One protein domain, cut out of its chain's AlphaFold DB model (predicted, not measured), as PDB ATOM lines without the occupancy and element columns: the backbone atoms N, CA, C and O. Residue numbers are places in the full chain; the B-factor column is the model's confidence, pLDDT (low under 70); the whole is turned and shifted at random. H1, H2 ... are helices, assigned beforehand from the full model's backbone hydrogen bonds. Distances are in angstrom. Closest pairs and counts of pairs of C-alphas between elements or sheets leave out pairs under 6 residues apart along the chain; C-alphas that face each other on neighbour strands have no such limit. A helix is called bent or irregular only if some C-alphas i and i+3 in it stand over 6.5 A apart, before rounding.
ATOM      1  N   GLU A 450      27.274  -9.166 -27.229       71.00
ATOM      2  CA  GLU A 450      27.547  -9.742 -28.551       71.00
ATOM      3  C   GLU A 450      26.327 -10.488 -29.113       71.00
ATOM      4  O   GLU A 450      25.955 -10.269 -30.263       71.00
ATOM      5  N   GLU A 451      25.633 -11.296 -28.300       77.25
ATOM      6  CA  GLU A 451      24.376 -11.936 -28.720       77.25
ATOM      7  C   GLU A 451      23.313 -10.892 -29.104       77.25
ATOM      8  O   GLU A 451      22.666 -11.028 -30.143       77.25
ATOM      9  N   TYR A 452      23.127  -9.841 -28.295       78.69
ATOM     10  CA  TYR A 452      22.158  -8.778 -28.570       78.69
ATOM     11  C   TYR A 452      22.509  -8.016 -29.848       78.69
ATOM     12  O   TYR A 452      21.637  -7.809 -30.685       78.69
ATOM     13  N   LYS A 453      23.782  -7.656 -30.033       79.25
ATOM     14  CA  LYS A 453      24.275  -6.959 -31.222       79.25
ATOM     15  C   LYS A 453      24.065  -7.788 -32.482       79.25
ATOM     16  O   LYS A 453      23.605  -7.251 -33.487       79.25
ATOM     17  N   ILE A 454      24.340  -9.095 -32.435       83.38
ATOM     18  CA  ILE A 454      24.067  -9.978 -33.576       83.38
ATOM     19  C   ILE A 454      22.563 -10.028 -33.856       83.38
ATOM     20  O   ILE A 454      22.167  -9.915 -35.015       83.38
ATOM     21  N   ILE A 455      21.720 -10.152 -32.824       87.50
ATOM     22  CA  ILE A 455      20.260 -10.157 -32.989       87.50
ATOM     23  C   ILE A 455      19.771  -8.836 -33.602       87.50
ATOM     24  O   ILE A 455      19.032  -8.869 -34.585       87.50
ATOM     25  N   TYR A 456      20.195  -7.693 -33.058       84.94
ATOM     26  CA  TYR A 456      19.816  -6.356 -33.515       84.94
ATOM     27  C   TYR A 456      20.235  -6.126 -34.970       84.94
ATOM     28  O   TYR A 456      19.390  -5.836 -35.813       84.94
ATOM     29  N   ASN A 457      21.510  -6.368 -35.291       86.00
ATOM     30  CA  ASN A 457      22.035  -6.206 -36.647       86.00
ATOM     31  C   ASN A 457      21.366  -7.158 -37.637       86.00
ATOM     32  O   ASN A 457      21.058  -6.753 -38.751       86.00
ATOM     33  N   THR A 458      21.103  -8.404 -37.229       89.88
ATOM     34  CA  THR A 458      20.409  -9.368 -38.088       89.88
ATOM     35  C   THR A 458      19.012  -8.874 -38.414       89.88
ATOM     36  O   THR A 458      18.662  -8.840 -39.580       89.88
ATOM     37  N   VAL A 459      18.236  -8.454 -37.410       89.94
ATOM     38  CA  VAL A 459      16.852  -7.995 -37.597       89.94
ATOM     39  C   VAL A 459      16.765  -6.681 -38.390       89.94
ATOM     40  O   VAL A 459      15.790  -6.471 -39.121       89.94
ATOM     41  N   LYS A 460      17.773  -5.811 -38.250       89.50
ATOM     42  CA  LYS A 460      17.919  -4.552 -38.994       89.50
ATOM     43  C   LYS A 460      18.298  -4.784 -40.462       89.50
ATOM     44  O   LYS A 460      17.900  -3.977 -41.295       89.50
ATOM     45  N   ASP A 461      19.009  -5.863 -40.797       90.00
ATOM     46  CA  ASP A 461      19.548  -6.126 -42.141       90.00
ATOM     47  C   ASP A 461      18.454  -6.426 -43.183       90.00
ATOM     48  O   ASP A 461      18.062  -7.567 -43.457       90.00
ATOM     49  N   LEU A 462      17.965  -5.351 -43.798       88.38
ATOM     50  CA  LEU A 462      16.926  -5.397 -44.812       88.38
ATOM     51  C   LEU A 462      17.343  -6.228 -46.034       88.38
ATOM     52  O   LEU A 462      16.573  -7.065 -46.513       88.38
ATOM     53  N   SER A 463      18.559  -6.007 -46.540       88.06
ATOM     54  CA  SER A 463      19.063  -6.650 -47.755       88.06
ATOM     55  C   SER A 463      19.122  -8.165 -47.600       88.06
ATOM     56  O   SER A 463      18.688  -8.895 -48.499       88.06
ATOM     57  N   ARG A 464      19.578  -8.653 -46.440       91.50
ATOM     58  CA  ARG A 464      19.559 -10.078 -46.094       91.50
ATOM     59  C   ARG A 464      18.146 -10.644 -46.117       91.50
ATOM     60  O   ARG A 464      17.920 -11.688 -46.734       91.50
ATOM     61  N   HIS A 465      17.193  -9.988 -45.456       91.44
ATOM     62  CA  HIS A 465      15.835 -10.519 -45.339       91.44
ATOM     63  C   HIS A 465      15.094 -10.544 -46.673       91.44
ATOM     64  O   HIS A 465      14.506 -11.574 -47.010       91.44
ATOM     65  N   ILE A 466      15.172  -9.474 -47.469       90.38
ATOM     66  CA  ILE A 466      14.543  -9.424 -48.794       90.38
ATOM     67  C   ILE A 466      15.152 -10.478 -49.723       90.38
ATOM     68  O   ILE A 466      14.413 -11.248 -50.341       90.38
ATOM     69  N   SER A 467      16.484 -10.602 -49.747       89.62
ATOM     70  CA  SER A 467      17.169 -11.628 -50.544       89.62
ATOM     71  C   SER A 467      16.748 -13.039 -50.134       89.62
ATOM     72  O   SER A 467      16.461 -13.875 -50.990       89.62
ATOM     73  N   TYR A 468      16.641 -13.311 -48.829       90.56
ATOM     74  CA  TYR A 468      16.187 -14.606 -48.324       90.56
ATOM     75  C   TYR A 468      14.737 -14.912 -48.725       90.56
ATOM     76  O   TYR A 468      14.447 -16.032 -49.150       90.56
ATOM     77  N   ILE A 469      13.834 -13.931 -48.612       90.00
ATOM     78  CA  ILE A 469      12.416 -14.073 -48.973       90.00
ATOM     79  C   ILE A 469      12.267 -14.399 -50.464       90.00
ATOM     80  O   ILE A 469      11.489 -15.295 -50.808       90.00
ATOM     81  N   ILE A 470      13.034 -13.724 -51.328       88.81
ATOM     82  CA  ILE A 470      13.037 -13.952 -52.779       88.81
ATOM     83  C   ILE A 470      13.633 -15.327 -53.111       88.81
ATOM     84  O   ILE A 470      12.959 -16.150 -53.735       88.81
ATOM     85  N   ASN A 471      14.850 -15.616 -52.640       90.38
ATOM     86  CA  ASN A 471      15.580 -16.844 -52.975       90.38
ATOM     87  C   ASN A 471      14.859 -18.113 -52.495       90.38
ATOM     88  O   ASN A 471      14.853 -19.124 -53.196       90.38
ATOM     89  N   ASN A 472      14.200 -18.056 -51.333       87.50
ATOM     90  CA  ASN A 472      13.469 -19.190 -50.760       87.50
ATOM     91  C   ASN A 472      11.966 -19.177 -51.081       87.50
ATOM     92  O   ASN A 472      11.213 -19.971 -50.516       87.50
ATOM     93  N   LYS A 473      11.507 -18.277 -51.966       87.81
ATOM     94  CA  LYS A 473      10.096 -18.137 -52.377       87.81
ATOM     95  C   LYS A 473       9.129 -18.083 -51.183       87.81
ATOM     96  O   LYS A 473       8.046 -18.669 -51.224       87.81
ATOM     97  N   VAL A 474       9.512 -17.382 -50.112       86.69
ATOM     98  CA  VAL A 474       8.796 -17.392 -48.820       86.69
ATOM     99  C   VAL A 474       7.352 -16.898 -48.956       86.69
ATOM    100  O   VAL A 474       6.473 -17.434 -48.289       86.69
ATOM    101  N   LEU A 475       7.089 -15.942 -49.856       85.50
ATOM    102  CA  LEU A 475       5.737 -15.433 -50.127       85.50
ATOM    103  C   LEU A 475       4.786 -16.501 -50.694       85.50
ATOM    104  O   LEU A 475       3.584 -16.438 -50.463       85.50
ATOM    105  N   ASN A 476       5.314 -17.501 -51.405       81.94
ATOM    106  CA  ASN A 476       4.515 -18.568 -52.017       81.94
ATOM    107  C   ASN A 476       4.473 -19.839 -51.152       81.94
ATOM    108  O   ASN A 476       3.696 -20.753 -51.426       81.94
ATOM    109  N   ASN A 477       5.310 -19.921 -50.114       80.06
ATOM    110  CA  ASN A 477       5.388 -21.071 -49.223       80.06
ATOM    111  C   ASN A 477       4.514 -20.856 -47.979       80.06
ATOM    112  O   ASN A 477       4.932 -20.217 -47.012       80.06
ATOM    113  N   GLN A 478       3.324 -21.457 -47.986       69.88
ATOM    114  CA  GLN A 478       2.351 -21.365 -46.890       69.88
ATOM    115  C   GLN A 478       2.883 -21.890 -45.546       69.88
ATOM    116  O   GLN A 478       2.461 -21.413 -44.498       69.88
ATOM    117  N   ASN A 479       3.828 -22.834 -45.565       70.81
ATOM    118  CA  ASN A 479       4.373 -23.450 -44.353       70.81
ATOM    119  C   ASN A 479       5.545 -22.666 -43.751       70.81
ATOM    120  O   ASN A 479       5.973 -22.953 -42.634       70.81
ATOM    121  N   SER A 480       6.104 -21.697 -44.480       81.38
ATOM    122  CA  SER A 480       7.159 -20.849 -43.931       81.38
ATOM    123  C   SER A 480       6.564 -19.903 -42.896       81.38
ATOM    124  O   SER A 480       5.511 -19.337 -43.144       81.38
ATOM    125  N   VAL A 481       7.234 -19.674 -41.769       85.44
ATOM    126  CA  VAL A 481       6.852 -18.643 -40.778       85.44
ATOM    127  C   VAL A 481       7.949 -17.583 -40.607       85.44
ATOM    128  O   VAL A 481       8.039 -16.916 -39.580       85.44
ATOM    129  N   TYR A 482       8.827 -17.448 -41.607       89.19
ATOM    130  CA  TYR A 482      10.015 -16.592 -41.547       89.19
ATOM    131  C   TYR A 482       9.679 -15.099 -41.425       89.19
ATOM    132  O   TYR A 482      10.212 -14.422 -40.551       89.19
ATOM    133  N   ILE A 483       8.766 -14.581 -42.258       88.44
ATOM    134  CA  ILE A 483       8.343 -13.166 -42.210       88.44
ATOM    135  C   ILE A 483       7.638 -12.878 -40.881       88.44
ATOM    136  O   ILE A 483       7.853 -11.854 -40.236       88.44
ATOM    137  N   GLU A 484       6.828 -13.828 -40.426       87.19
ATOM    138  CA  GLU A 484       6.144 -13.763 -39.151       87.19
ATOM    139  C   GLU A 484       7.106 -13.734 -37.965       87.19
ATOM    140  O   GLU A 484       6.807 -13.067 -36.970       87.19
ATOM    141  N   PHE A 485       8.222 -14.455 -38.063       88.56
ATOM    142  CA  PHE A 485       9.290 -14.455 -37.075       88.56
ATOM    143  C   PHE A 485      10.135 -13.174 -37.133       88.56
ATOM    144  O   PHE A 485      10.508 -12.657 -36.079       88.56
ATOM    145  N   TRP A 486      10.359 -12.604 -38.322       91.69
ATOM    146  CA  TRP A 486      11.015 -11.303 -38.489       91.69
ATOM    147  C   TRP A 486      10.246 -10.201 -37.759       91.69
ATOM    148  O   TRP A 486      10.789  -9.533 -36.880       91.69
ATOM    149  N   LEU A 487       8.947 -10.088 -38.051       88.62
ATOM    150  CA  LEU A 487       8.060  -9.115 -37.422       88.62
ATOM    151  C   LEU A 487       7.958  -9.331 -35.904       88.62
ATOM    152  O   LEU A 487       7.965  -8.379 -35.128       88.62
ATOM    153  N   TYR A 488       7.901 -10.593 -35.469       87.75
ATOM    154  CA  TYR A 488       7.909 -10.952 -34.050       87.75
ATOM    155  C   TYR A 488       9.199 -10.505 -33.345       87.75
ATOM    156  O   TYR A 488       9.142  -9.964 -32.241       87.75
ATOM    157  N   SER A 489      10.352 -10.702 -33.987       89.25
ATOM    158  CA  SER A 489      11.660 -10.323 -33.447       89.25
ATOM    159  C   SER A 489      11.812  -8.805 -33.354       89.25
ATOM    160  O   SER A 489      12.210  -8.317 -32.298       89.25
ATOM    161  N   LEU A 490      11.406  -8.067 -34.398       88.38
ATOM    162  CA  LEU A 490      11.353  -6.598 -34.417       88.38
ATOM    163  C   LEU A 490      10.562  -6.058 -33.225       88.38
ATOM    164  O   LEU A 490      11.110  -5.331 -32.402       88.38
ATOM    165  N   LEU A 491       9.309  -6.496 -33.068       84.94
ATOM    166  CA  LEU A 491       8.463  -6.056 -31.960       84.94
ATOM    167  C   LEU A 491       9.131  -6.326 -30.606       84.94
ATOM    168  O   LEU A 491       9.153  -5.452 -29.743       84.94
ATOM    169  N   HIS A 492       9.724  -7.501 -30.398       83.62
ATOM    170  CA  HIS A 492      10.381  -7.820 -29.129       83.62
ATOM    171  C   HIS A 492      11.650  -7.004 -28.844       83.62
ATOM    172  O   HIS A 492      11.955  -6.804 -27.667       83.62
ATOM    173  N   ILE A 493      12.359  -6.527 -29.871       81.06
ATOM    174  CA  ILE A 493      13.559  -5.695 -29.710       81.06
ATOM    175  C   ILE A 493      13.221  -4.311 -29.145       81.06
ATOM    176  O   ILE A 493      13.997  -3.821 -28.331       81.06
ATOM    177  N   PHE A 494      12.080  -3.709 -29.511       71.94
ATOM    178  CA  PHE A 494      11.775  -2.319 -29.127       71.94
ATOM    179  C   PHE A 494      10.500  -2.103 -28.287       71.94
ATOM    180  O   PHE A 494      10.343  -1.039 -27.697       71.94
ATOM    181  N   THR A 495       9.596  -3.083 -28.153       66.25
ATOM    182  CA  THR A 495       8.309  -2.888 -27.429       66.25
ATOM    183  C   THR A 495       8.164  -3.669 -26.121       66.25
ATOM    184  O   THR A 495       7.159  -3.527 -25.424       66.25
ATOM    185  N   ALA A 496       9.114  -4.555 -25.787       66.62
ATOM    186  CA  ALA A 496       9.025  -5.487 -24.650       66.62
ATOM    187  C   ALA A 496       7.679  -6.253 -24.536       66.62
ATOM    188  O   ALA A 496       7.310  -6.707 -23.440       66.62
ATOM    189  N   LEU A 497       6.925  -6.405 -25.637       72.00
ATOM    190  CA  LEU A 497       5.587  -7.001 -25.639       72.00
ATOM    191  C   LEU A 497       5.606  -8.446 -25.140       72.00
ATOM    192  O   LEU A 497       6.614  -9.148 -25.207       72.00
ATOM    193  N   ARG A 498       4.473  -8.942 -24.631       69.38
ATOM    194  CA  ARG A 498       4.320 -10.393 -24.424       69.38
ATOM    195  C   ARG A 498       4.173 -11.075 -25.779       69.38
ATOM    196  O   ARG A 498       3.562 -10.507 -26.675       69.38
ATOM    197  N   SER A 499       4.642 -12.315 -25.891       77.44
ATOM    198  CA  SER A 499       4.598 -13.075 -27.147       77.44
ATOM    199  C   SER A 499       3.210 -13.122 -27.782       77.44
ATOM    200  O   SER A 499       3.105 -12.889 -28.977       77.44
ATOM    201  N   GLN A 500       2.151 -13.331 -26.987       72.12
ATOM    202  CA  GLN A 500       0.782 -13.311 -27.508       72.12
ATOM    203  C   GLN A 500       0.410 -11.940 -28.083       72.12
ATOM    204  O   GLN A 500      -0.084 -11.863 -29.193       72.12
ATOM    205  N   ASN A 501       0.744 -10.851 -27.387       71.75
ATOM    206  CA  ASN A 501       0.489  -9.497 -27.875       71.75
ATOM    207  C   ASN A 501       1.249  -9.181 -29.177       71.75
ATOM    208  O   ASN A 501       0.702  -8.503 -30.038       71.75
ATOM    209  N   ALA A 502       2.477  -9.687 -29.335       76.94
ATOM    210  CA  ALA A 502       3.243  -9.541 -30.574       76.94
ATOM    211  C   ALA A 502       2.659 -10.370 -31.738       76.94
ATOM    212  O   ALA A 502       2.785  -9.982 -32.897       76.94
ATOM    213  N   ILE A 503       2.009 -11.503 -31.449       75.81
ATOM    214  CA  ILE A 503       1.276 -12.295 -32.451       75.81
ATOM    215  C   ILE A 503      -0.031 -11.594 -32.827       75.81
ATOM    216  O   ILE A 503      -0.287 -11.396 -34.011       75.81
ATOM    217  N   ASP A 504      -0.814 -11.174 -31.833       71.12
ATOM    218  CA  ASP A 504      -2.120 -10.531 -32.015       71.12
ATOM    219  C   ASP A 504      -2.009  -9.204 -32.782       71.12
ATOM    220  O   ASP A 504      -2.933  -8.822 -33.498       71.12
ATOM    221  N   PHE A 505      -0.870  -8.507 -32.675       74.75
ATOM    222  CA  PHE A 505      -0.606  -7.283 -33.436       74.75
ATOM    223  C   PHE A 505      -0.809  -7.483 -34.947       74.75
ATOM    224  O   PHE A 505      -1.330  -6.603 -35.624       74.75
ATOM    225  N   LYS A 506      -0.501  -8.680 -35.464       70.69
ATOM    226  CA  LYS A 506      -0.598  -9.012 -36.893       70.69
ATOM    227  C   LYS A 506      -2.017  -8.960 -37.443       70.69
ATOM    228  O   LYS A 506      -2.199  -8.641 -38.613       70.69
ATOM    229  N   ALA A 507      -3.010  -9.266 -36.610       62.78
ATOM    230  CA  ALA A 507      -4.417  -9.230 -36.999       62.78
ATOM    231  C   ALA A 507      -4.950  -7.799 -37.162       62.78
ATOM    232  O   ALA A 507      -6.004  -7.611 -37.756       62.78
ATOM    233  N   ASN A 508      -4.229  -6.805 -36.635       66.62
ATOM    234  CA  ASN A 508      -4.651  -5.409 -36.644       66.62
ATOM    235  C   ASN A 508      -3.836  -4.551 -37.624       66.62
ATOM    236  O   ASN A 508      -4.058  -3.348 -37.672       66.62
ATOM    237  N   ILE A 509      -2.902  -5.133 -38.390       72.31
ATOM    238  CA  ILE A 509      -2.049  -4.366 -39.310       72.31
ATOM    239  C   ILE A 509      -2.940  -3.647 -40.343       72.31
ATOM    240  O   ILE A 509      -3.731  -4.319 -41.010       72.31
ATOM    241  N   PRO A 510      -2.800  -2.318 -40.514       70.06
ATOM    242  CA  PRO A 510      -3.583  -1.563 -41.488       70.06
ATOM    243  C   PRO A 510      -3.337  -2.027 -42.923       70.06
ATOM    244  O   PRO A 510      -2.241  -2.475 -43.220       70.06
ATOM    245  N   GLU A 511      -4.283  -1.850 -43.845       80.44
ATOM    246  CA  GLU A 511      -4.125  -2.242 -45.255       80.44
ATOM    247  C   GLU A 511      -3.105  -1.349 -46.004       80.44
ATOM    248  O   GLU A 511      -3.452  -0.321 -46.583       80.44
ATOM    249  N   LEU A 512      -1.822  -1.735 -45.989       83.81
ATOM    250  CA  LEU A 512      -0.719  -0.963 -46.574       83.81
ATOM    251  C   LEU A 512      -0.610  -1.177 -48.088       83.81
ATOM    252  O   LEU A 512      -0.305  -0.232 -48.814       83.81
ATOM    253  N   LEU A 513      -0.871  -2.397 -48.575       84.50
ATOM    254  CA  LEU A 513      -0.717  -2.729 -50.001       84.50
ATOM    255  C   LEU A 513      -1.586  -1.854 -50.901       84.50
ATOM    256  O   LEU A 513      -1.088  -1.271 -51.859       84.50
ATOM    257  N   THR A 514      -2.872  -1.741 -50.569       82.56
ATOM    258  CA  THR A 514      -3.833  -0.941 -51.336       82.56
ATOM    259  C   THR A 514      -3.535   0.547 -51.196       82.56
ATOM    260  O   THR A 514      -3.511   1.253 -52.202       82.56
ATOM    261  N   LYS A 515      -3.239   1.017 -49.974       79.44
ATOM    262  CA  LYS A 515      -2.964   2.434 -49.694       79.44
ATOM    263  C   LYS A 515      -1.768   2.969 -50.488       79.44
ATOM    264  O   LYS A 515      -1.853   4.059 -51.038       79.44
ATOM    265  N   TYR A 516      -0.690   2.190 -50.580       81.38
ATOM    266  CA  TYR A 516       0.548   2.595 -51.257       81.38
ATOM    267  C   TYR A 516       0.752   1.914 -52.621       81.38
ATOM    268  O   TYR A 516       1.836   1.984 -53.191       81.38
ATOM    269  N   ASN A 517      -0.284   1.258 -53.161       81.56
ATOM    270  CA  ASN A 517      -0.274   0.582 -54.467       81.56
ATOM    271  C   ASN A 517       0.904  -0.408 -54.658       81.56
ATOM    272  O   ASN A 517       1.492  -0.503 -55.737       81.56
ATOM    273  N   ILE A 518       1.238  -1.167 -53.611       85.12
ATOM    274  CA  ILE A 518       2.313  -2.169 -53.614       85.12
ATOM    275  C   ILE A 518       1.727  -3.522 -54.030       85.12
ATOM    276  O   ILE A 518       0.854  -4.057 -53.345       85.12
ATOM    277  N   LYS A 519       2.214  -4.107 -55.132       84.06
ATOM    278  CA  LYS A 519       1.662  -5.359 -55.691       84.06
ATOM    279  C   LYS A 519       2.601  -6.548 -55.543       84.06
ATOM    280  O   LYS A 519       2.150  -7.687 -55.459       84.06
ATOM    281  N   THR A 520       3.904  -6.302 -55.537       85.88
ATOM    282  CA  THR A 520       4.939  -7.333 -55.539       85.88
ATOM    283  C   THR A 520       6.090  -6.963 -54.611       85.88
ATOM    284  O   THR A 520       6.271  -5.811 -54.238       85.88
ATOM    285  N   ILE A 521       6.927  -7.941 -54.260       85.00
ATOM    286  CA  ILE A 521       8.129  -7.682 -53.452       85.00
ATOM    287  C   ILE A 521       9.160  -6.799 -54.172       85.00
ATOM    288  O   ILE A 521       9.946  -6.115 -53.524       85.00
ATOM    289  N   TYR A 522       9.149  -6.786 -55.508       83.25
ATOM    290  CA  TYR A 522      10.038  -5.940 -56.312       83.25
ATOM    291  C   TYR A 522       9.648  -4.459 -56.251       83.25
ATOM    292  O   TYR A 522      10.485  -3.593 -56.511       83.25
ATOM    293  N   ASP A 523       8.415  -4.178 -55.825       79.75
ATOM    294  CA  ASP A 523       7.923  -2.831 -55.564       79.75
ATOM    295  C   ASP A 523       8.461  -2.263 -54.240       79.75
ATOM    296  O   ASP A 523       8.133  -1.137 -53.906       79.75
ATOM    297  N   LEU A 524       9.289  -2.992 -53.482       77.12
ATOM    298  CA  LEU A 524       9.894  -2.509 -52.230       77.12
ATOM    299  C   LEU A 524      11.235  -1.785 -52.434       77.12
ATOM    300  O   LEU A 524      11.992  -1.584 -51.487       77.12
ATOM    301  N   ASN A 525      11.584  -1.403 -53.659       69.81
ATOM    302  CA  ASN A 525      12.792  -0.609 -53.886       69.81
ATOM    303  C   ASN A 525      12.612   0.849 -53.402       69.81
ATOM    304  O   ASN A 525      11.492   1.315 -53.186       69.81
ATOM    305  N   GLU A 526      13.719   1.584 -53.248       60.62
ATOM    306  CA  GLU A 526      13.720   2.970 -52.739       60.62
ATOM    307  C   GLU A 526      12.858   3.948 -53.555       60.62
ATOM    308  O   GLU A 526      12.502   5.009 -53.053       60.62
ATOM    309  N   ARG A 527      12.474   3.606 -54.796       60.50
ATOM    310  CA  ARG A 527      11.611   4.468 -55.620       60.50
ATOM    311  C   ARG A 527      10.142   4.444 -55.186       60.50
ATOM    312  O   ARG A 527       9.423   5.372 -55.534       60.50
ATOM    313  N   ASN A 528       9.709   3.416 -54.452       62.12
ATOM    314  CA  ASN A 528       8.315   3.241 -54.023       62.12
ATOM    315  C   ASN A 528       8.093   3.493 -52.524       62.12
ATOM    316  O   ASN A 528       6.982   3.835 -52.132       62.12
ATOM    317  N   ILE A 529       9.123   3.325 -51.687       78.00
ATOM    318  CA  ILE A 529       9.070   3.676 -50.261       78.00
ATOM    319  C   ILE A 529      10.174   4.698 -49.982       78.00
ATOM    320  O   ILE A 529      11.296   4.342 -49.601       78.00
ATOM    321  N   THR A 530       9.847   5.970 -50.221       78.94
ATOM    322  CA  THR A 530      10.684   7.118 -49.840       78.94
ATOM    323  C   THR A 530      10.693   7.287 -48.320       78.94
ATOM    324  O   THR A 530       9.883   6.668 -47.630       78.94
ATOM    325  N   ASP A 531      11.585   8.119 -47.779       73.81
ATOM    326  CA  ASP A 531      11.589   8.417 -46.338       73.81
ATOM    327  C   ASP A 531      10.259   9.044 -45.883       73.81
ATOM    328  O   ASP A 531       9.716   8.637 -44.862       73.81
ATOM    329  N   ASP A 532       9.652   9.918 -46.690       69.88
ATOM    330  CA  ASP A 532       8.334  10.495 -46.383       69.88
ATOM    331  C   ASP A 532       7.230   9.426 -46.325       69.88
ATOM    332  O   ASP A 532       6.421   9.393 -45.396       69.88
ATOM    333  N   THR A 533       7.203   8.506 -47.296       74.31
ATOM    334  CA  THR A 533       6.249   7.383 -47.300       74.31
ATOM    335  C   THR A 533       6.529   6.412 -46.155       74.31
ATOM    336  O   THR A 533       5.602   5.846 -45.577       74.31
ATOM    337  N   LEU A 534       7.800   6.213 -45.805       78.94
ATOM    338  CA  LEU A 534       8.207   5.391 -44.674       78.94
ATOM    339  C   LEU A 534       7.690   5.977 -43.358       78.94
ATOM    340  O   LEU A 534       7.100   5.237 -42.570       78.94
ATOM    341  N   GLU A 535       7.860   7.282 -43.145       71.81
ATOM    342  CA  GLU A 535       7.303   7.985 -41.990       71.81
ATOM    343  C   GLU A 535       5.783   7.841 -41.940       71.81
ATOM    344  O   GLU A 535       5.237   7.501 -40.892       71.81
ATOM    345  N   GLU A 536       5.096   7.986 -43.076       71.50
ATOM    346  CA  GLU A 536       3.643   7.817 -43.150       71.50
ATOM    347  C   GLU A 536       3.198   6.378 -42.819       71.50
ATOM    348  O   GLU A 536       2.215   6.168 -42.101       71.50
ATOM    349  N   ILE A 537       3.918   5.359 -43.301       78.12
ATOM    350  CA  ILE A 537       3.658   3.949 -42.970       78.12
ATOM    351  C   ILE A 537       3.871   3.706 -41.479       78.12
ATOM    352  O   ILE A 537       3.017   3.104 -40.828       78.12
ATOM    353  N   ILE A 538       5.001   4.154 -40.932       79.06
ATOM    354  CA  ILE A 538       5.340   3.946 -39.525       79.06
ATOM    355  C   ILE A 538       4.340   4.644 -38.628       79.06
ATOM    356  O   ILE A 538       3.844   4.023 -37.692       79.06
ATOM    357  N   PHE A 539       3.984   5.878 -38.952       68.06
ATOM    358  CA  PHE A 539       2.907   6.611 -38.315       68.06
ATOM    359  C   PHE A 539       1.597   5.814 -38.328       68.06
ATOM    360  O   PHE A 539       0.970   5.621 -37.286       68.06
ATOM    361  N   TYR A 540       1.203   5.292 -39.491       70.12
ATOM    362  CA  TYR A 540      -0.067   4.590 -39.655       70.12
ATOM    363  C   TYR A 540      -0.098   3.244 -38.916       70.12
ATOM    364  O   TYR A 540      -1.132   2.815 -38.417       70.12
ATOM    365  N   VAL A 541       1.047   2.578 -38.794       72.94
ATOM    366  CA  VAL A 541       1.185   1.312 -38.064       72.94
ATOM    367  C   VAL A 541       1.311   1.542 -36.557       72.94
ATOM    368  O   VAL A 541       0.756   0.779 -35.771       72.94
ATOM    369  N   CYS A 542       2.034   2.576 -36.133       68.12
ATOM    370  CA  CYS A 542       2.213   2.919 -34.722       68.12
ATOM    371  C   CYS A 542       0.934   3.506 -34.105       68.12
ATOM    372  O   CYS A 542       0.716   3.351 -32.900       68.12
ATOM    373  N   SER A 543       0.069   4.118 -34.927       60.31
ATOM    374  CA  SER A 543      -1.286   4.531 -34.543       60.31
ATOM    375  C   SER A 543      -2.260   3.350 -34.421       60.31
ATOM    376  O   SER A 543      -3.278   3.461 -33.732       60.31
ATOM    377  N   VAL A 544      -1.929   2.180 -34.990       60.34
ATOM    378  CA  VAL A 544      -2.675   0.941 -34.756       60.34
ATOM    379  C   VAL A 544      -2.362   0.365 -33.387       60.34
ATOM    380  O   VAL A 544      -1.231   0.132 -32.964       60.34
ATOM    381  N   THR A 545      -3.441   0.089 -32.677       54.31
ATOM    382  CA  THR A 545      -3.405  -0.179 -31.247       54.31
ATOM    383  C   THR A 545      -3.341  -1.656 -30.931       54.31
ATOM    384  O   THR A 545      -3.978  -2.463 -31.608       54.31
ATOM    385  N   TYR A 546      -2.713  -1.997 -29.808       59.75
ATOM    386  CA  TYR A 546      -2.871  -3.306 -29.191       59.75
ATOM    387  C   TYR A 546      -3.587  -3.191 -27.841       59.75
ATOM    388  O   TYR A 546      -3.422  -2.233 -27.081       59.75
ATOM    389  N   ILE A 547      -4.397  -4.199 -27.518       57.12
ATOM    390  CA  ILE A 547      -5.065  -4.300 -26.219       57.12
ATOM    391  C   ILE A 547      -4.178  -5.131 -25.297       57.12
ATOM    392  O   ILE A 547      -3.901  -6.307 -25.547       57.12
ATOM    393  N   HIS A 548      -3.721  -4.533 -24.199       53.31
ATOM    394  CA  HIS A 548      -2.878  -5.245 -23.249       53.31
ATOM    395  C   HIS A 548      -3.675  -6.362 -22.551       53.31
ATOM    396  O   HIS A 548      -4.610  -6.101 -21.790       53.31
ATOM    397  N   THR A 549      -3.265  -7.617 -22.753       46.91
ATOM    398  CA  THR A 549      -4.009  -8.836 -22.362       46.91
ATOM    399  C   THR A 549      -4.357  -8.921 -20.871       46.91
ATOM    400  O   THR A 549      -5.360  -9.522 -20.497       46.91
ATOM    401  N   LYS A 550      -3.557  -8.293 -19.998       40.59
ATOM    402  CA  LYS A 550      -3.730  -8.345 -18.535       40.59
ATOM    403  C   LYS A 550      -4.627  -7.237 -17.956       40.59
ATOM    404  O   LYS A 550      -5.219  -7.442 -16.902       40.59
ATOM    405  N   ASN A 551      -4.734  -6.080 -18.614       42.97
ATOM    406  CA  ASN A 551      -5.375  -4.877 -18.049       42.97
ATOM    407  C   ASN A 551      -6.397  -4.242 -18.999       42.97
ATOM    408  O   ASN A 551      -7.069  -3.296 -18.607       42.97
ATOM    409  N   ASN A 552      -6.544  -4.776 -20.217       44.59
ATOM    410  CA  ASN A 552      -7.496  -4.313 -21.225       44.59
ATOM    411  C   ASN A 552      -7.307  -2.843 -21.640       44.59
ATOM    412  O   ASN A 552      -8.220  -2.237 -22.192       44.59
ATOM    413  N   THR A 553      -6.137  -2.267 -21.358       48.75
ATOM    414  CA  THR A 553      -5.776  -0.901 -21.737       48.75
ATOM    415  C   THR A 553      -5.279  -0.894 -23.174       48.75
ATOM    416  O   THR A 553      -4.424  -1.712 -23.530       48.75
ATOM    417  N   LYS A 554      -5.813   0.028 -23.976       52.69
ATOM    418  CA  LYS A 554      -5.301   0.352 -25.307       52.69
ATOM    419  C   LYS A 554      -3.904   0.948 -25.158       52.69
ATOM    420  O   LYS A 554      -3.700   1.835 -24.329       52.69
ATOM    421  N   ALA A 555      -2.955   0.426 -25.915       52.59
ATOM    422  CA  ALA A 555      -1.597   0.929 -25.971       52.59
ATOM    423  C   ALA A 555      -1.159   1.014 -27.433       52.59
ATOM    424  O   ALA A 555      -1.581   0.219 -28.275       52.59
ATOM    425  N   LEU A 556      -0.347   2.022 -27.710       57.56
ATOM    426  CA  LEU A 556       0.243   2.284 -29.011       57.56
ATOM    427  C   LEU A 556       1.691   1.769 -29.013       57.56
ATOM    428  O   LEU A 556       2.274   1.540 -27.946       57.56
ATOM    429  N   ILE A 557       2.256   1.568 -30.199       66.38
ATOM    430  CA  ILE A 557       3.629   1.087 -30.387       66.38
ATOM    431  C   ILE A 557       4.505   2.252 -30.839       66.38
ATOM    432  O   ILE A 557       4.071   3.078 -31.629       66.38
ATOM    433  N   TYR A 558       5.732   2.312 -30.333       65.19
ATOM    434  CA  TYR A 558       6.763   3.226 -30.813       65.19
ATOM    435  C   TYR A 558       7.828   2.410 -31.546       65.19
ATOM    436  O   TYR A 558       8.274   1.399 -31.006       65.19
ATOM    437  N   CYS A 559       8.216   2.828 -32.752       72.81
ATOM    438  CA  CYS A 559       9.273   2.196 -33.539       72.81
ATOM    439  C   CYS A 559      10.520   3.102 -33.559       72.81
ATOM    440  O   CYS A 559      10.389   4.253 -33.980       72.81
ATOM    441  N   PRO A 560      11.704   2.616 -33.134       68.75
ATOM    442  CA  PRO A 560      12.951   3.374 -33.220       68.75
ATOM    443  C   PRO A 560      13.313   3.739 -34.661       68.75
ATOM    444  O   PRO A 560      13.104   2.930 -35.567       68.75
ATOM    445  N   GLU A 561      13.918   4.916 -34.845       64.56
ATOM    446  CA  GLU A 561      14.291   5.485 -36.149       64.56
ATOM    447  C   GLU A 561      15.031   4.480 -37.044       64.56
ATOM    448  O   GLU A 561      14.608   4.184 -38.160       64.56
ATOM    449  N   GLU A 562      16.078   3.849 -36.510       74.62
ATOM    450  CA  GLU A 562      16.916   2.909 -37.257       74.62
ATOM    451  C   GLU A 562      16.206   1.611 -37.671       74.62
ATOM    452  O   GLU A 562      16.666   0.908 -38.575       74.62
ATOM    453  N   LEU A 563      15.097   1.269 -37.009       83.94
ATOM    454  CA  LEU A 563      14.318   0.062 -37.283       83.94
ATOM    455  C   LEU A 563      13.066   0.347 -38.112       83.94
ATOM    456  O   LEU A 563      12.444  -0.610 -38.579       83.94
ATOM    457  N   LYS A 564      12.711   1.620 -38.345       84.56
ATOM    458  CA  LYS A 564      11.538   2.026 -39.133       84.56
ATOM    459  C   LYS A 564      11.487   1.307 -40.469       84.56
ATOM    460  O   LYS A 564      10.508   0.629 -40.772       84.56
ATOM    461  N   ARG A 565      12.569   1.380 -41.241       87.62
ATOM    462  CA  ARG A 565      12.628   0.784 -42.580       87.62
ATOM    463  C   ARG A 565      12.413  -0.730 -42.533       87.62
ATOM    464  O   ARG A 565      11.503  -1.243 -43.179       87.62
ATOM    465  N   SER A 566      13.162  -1.449 -41.700       89.88
ATOM    466  CA  SER A 566      13.035  -2.909 -41.572       89.88
ATOM    467  C   SER A 566      11.666  -3.332 -41.027       89.88
ATOM    468  O   SER A 566      11.106  -4.330 -41.476       89.88
ATOM    469  N   PHE A 567      11.074  -2.542 -40.129       89.81
ATOM    470  CA  PHE A 567       9.734  -2.780 -39.601       89.81
ATOM    471  C   PHE A 567       8.637  -2.583 -40.650       89.81
ATOM    472  O   PHE A 567       7.824  -3.488 -40.848       89.81
ATOM    473  N   ALA A 568       8.649  -1.463 -41.377       88.81
ATOM    474  CA  ALA A 568       7.710  -1.200 -42.467       88.81
ATOM    475  C   ALA A 568       7.774  -2.298 -43.540       88.81
ATOM    476  O   ALA A 568       6.750  -2.845 -43.948       88.81
ATOM    477  N   TYR A 569       8.981  -2.698 -43.938       90.88
ATOM    478  CA  TYR A 569       9.181  -3.730 -44.953       90.88
ATOM    479  C   TYR A 569       8.731  -5.116 -44.482       90.88
ATOM    480  O   TYR A 569       8.124  -5.853 -45.263       90.88
ATOM    481  N   ALA A 570       8.961  -5.473 -43.213       91.06
ATOM    482  CA  ALA A 570       8.468  -6.725 -42.643       91.06
ATOM    483  C   ALA A 570       6.931  -6.801 -42.672       91.06
ATOM    484  O   ALA A 570       6.371  -7.850 -43.003       91.06
ATOM    485  N   LEU A 571       6.247  -5.689 -42.381       89.25
ATOM    486  CA  LEU A 571       4.784  -5.587 -42.430       89.25
ATOM    487  C   LEU A 571       4.248  -5.726 -43.852       89.25
ATOM    488  O   LEU A 571       3.305  -6.481 -44.085       89.25
ATOM    489  N   ILE A 572       4.872  -5.049 -44.812       89.19
ATOM    490  CA  ILE A 572       4.461  -5.125 -46.214       89.19
ATOM    491  C   ILE A 572       4.704  -6.531 -46.772       89.19
ATOM    492  O   ILE A 572       3.815  -7.101 -47.398       89.19
ATOM    493  N   CYS A 573       5.856  -7.145 -46.483       89.31
ATOM    494  CA  CYS A 573       6.132  -8.535 -46.859       89.31
ATOM    495  C   CYS A 573       5.103  -9.503 -46.259       89.31
ATOM    496  O   CYS A 573       4.693 -10.458 -46.921       89.31
ATOM    497  N   TYR A 574       4.670  -9.257 -45.020       88.00
ATOM    498  CA  TYR A 574       3.626 -10.051 -44.379       88.00
ATOM    499  C   TYR A 574       2.296  -9.931 -45.132       88.00
ATOM    500  O   TYR A 574       1.676 -10.950 -45.430       88.00
ATOM    501  N   GLN A 575       1.886  -8.721 -45.519       85.94
ATOM    502  CA  GLN A 575       0.662  -8.531 -46.300       85.94
ATOM    503  C   GLN A 575       0.754  -9.110 -47.708       85.94
ATOM    504  O   GLN A 575      -0.199  -9.742 -48.158       85.94
ATOM    505  N   LEU A 576       1.899  -8.965 -48.384       87.62
ATOM    506  CA  LEU A 576       2.134  -9.587 -49.689       87.62
ATOM    507  C   LEU A 576       1.973 -11.107 -49.605       87.62
ATOM    508  O   LEU A 576       1.351 -11.699 -50.479       87.62
ATOM    509  N   LYS A 577       2.479 -11.727 -48.529       85.88
ATOM    510  CA  LYS A 577       2.311 -13.162 -48.276       85.88
ATOM    511  C   LYS A 577       0.845 -13.540 -48.061       85.88
ATOM    512  O   LYS A 577       0.396 -14.555 -48.583       85.88
ATOM    513  N   MET A 578       0.104 -12.740 -47.294       79.56
ATOM    514  CA  MET A 578      -1.329 -12.965 -47.084       79.56
ATOM    515  C   MET A 578      -2.108 -12.857 -48.401       79.56
ATOM    516  O   MET A 578      -2.974 -13.688 -48.654       79.56
ATOM    517  N   ALA A 579      -1.759 -11.893 -49.259       78.88
ATOM    518  CA  ALA A 579      -2.388 -11.686 -50.562       78.88
ATOM    519  C   ALA A 579      -2.042 -12.779 -51.594       78.88
ATOM    520  O   ALA A 579      -2.881 -13.123 -52.423       78.88
ATOM    521  N   SER A 580      -0.829 -13.346 -51.556       74.44
ATOM    522  CA  SER A 580      -0.410 -14.442 -52.445       74.44
ATOM    523  C   SER A 580      -0.933 -15.813 -52.009       74.44
ATOM    524  O   SER A 580      -1.050 -16.726 -52.830       74.44
ATOM    525  N   SER A 581      -1.251 -15.993 -50.724       62.91
ATOM    526  CA  SER A 581      -1.859 -17.219 -50.212       62.91
ATOM    527  C   SER A 581      -3.386 -17.175 -50.352       62.91
ATOM    528  O   SER A 581      -4.033 -16.343 -49.733       62.91
TER     529      SER A 581
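AT A GLANCE: This is residues 450 to 581 of the 868 residues of an uncharacterized protein of Solibacillus sp. R5-41 (UniProt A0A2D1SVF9). The long last helix, H8, runs through the middle of this model, and H2, H3, H5, H6 and H7 are gathered round it, H7 crossing it. H1 reaches outward from this core, H4 packs on H3, and a long loop, residues 543 to 560, with a small hairpin-like pairing, joins H7 to H8. The printed part has 132 residues with eight named helices, H1 to H8 in order along the chain, and no named strand; its class is all helix. It is compact, with a radius of gyration of the C-alphas of 14.3 A, and rounded, with spans of 41 by 37 by 30 A.

HOW THE PARTS SIT: Begin with H1, residues 450 to 460, which touches H3, residues 482 to 495, at a steep tilt of 63 degrees; the closest C-alphas, of Val 459 and Leu 490, are 6.5 A apart. H8, residues 561 to 580, is the hub and touches six helices. Its residues 562 to 566 alone touch H1, closest at the C-alphas of Lys 460 and Ser 566, 5.8 A. H2, residues 462 to 471, only just touches H8, with 3 pairs of C-alphas within 8 A; those of Leu 462 and Ser 566 are closest, 5.6 A apart. H3 touches H8 at a shallow tilt of 32 degrees, opposite ways, with the C-alphas of Leu 487 and Ala 570 closest at 5.8 A. Residues 488 to 492 of H3 alone touch H4, residues 499 to 508, with the C-alphas of Tyr 488 and Ala 502 closest at 6.0 A. H5, residues 512 to 515, touches H8, closest at the C-alphas of Leu 512 and Ile 572, 6.7 A. H6, residues 521 to 524, only just touches H8, with 3 pairs within 8 A; the C-alphas of Ile 521 and Cys 573 are closest, 6.9 A apart. H7, residues 531 to 542, touches H8 about perpendicular, at 74 degrees; the C-alphas of Ile 538 and Ala 568 are closest, 6.4 A apart. Every O i to N i+4 pair is within hydrogen-bond range in H1, H2, H3 and H7, against 3 of 6 in H4 and 14 of 16 in H8; H5 and H6 are too short for such a pair.

IN THESE COORDINATES: Find C-alpha 450 at (27.547, -9.742, -28.551), where H1 begins its 15.1 A. H2 covers 14.1 A, H3 19.7 A, H4 15.3 A, H5 5.1 A, H6 5.6 A and H7 15.9 A. H8 runs 29.6 A from C-alpha 561 at (14.291, 5.485, -36.149) to C-alpha 580 at (-0.410, -14.442, -52.445); it is irregular, with C-alphas 562 and 565 7.2 A apart.

THE WHOLE: The C-alphas of Asn 471 and Asn 551 are the two farthest apart, 42.5 A. The printed part has no cut. The link from H7 to H8 is long, 18 residues, and within it residues 546 to 547 pair antiparallel with 554 to 555. Mean pLDDT of the printed part is 77.1, and 32 residues are under 70, among them 542 to 558.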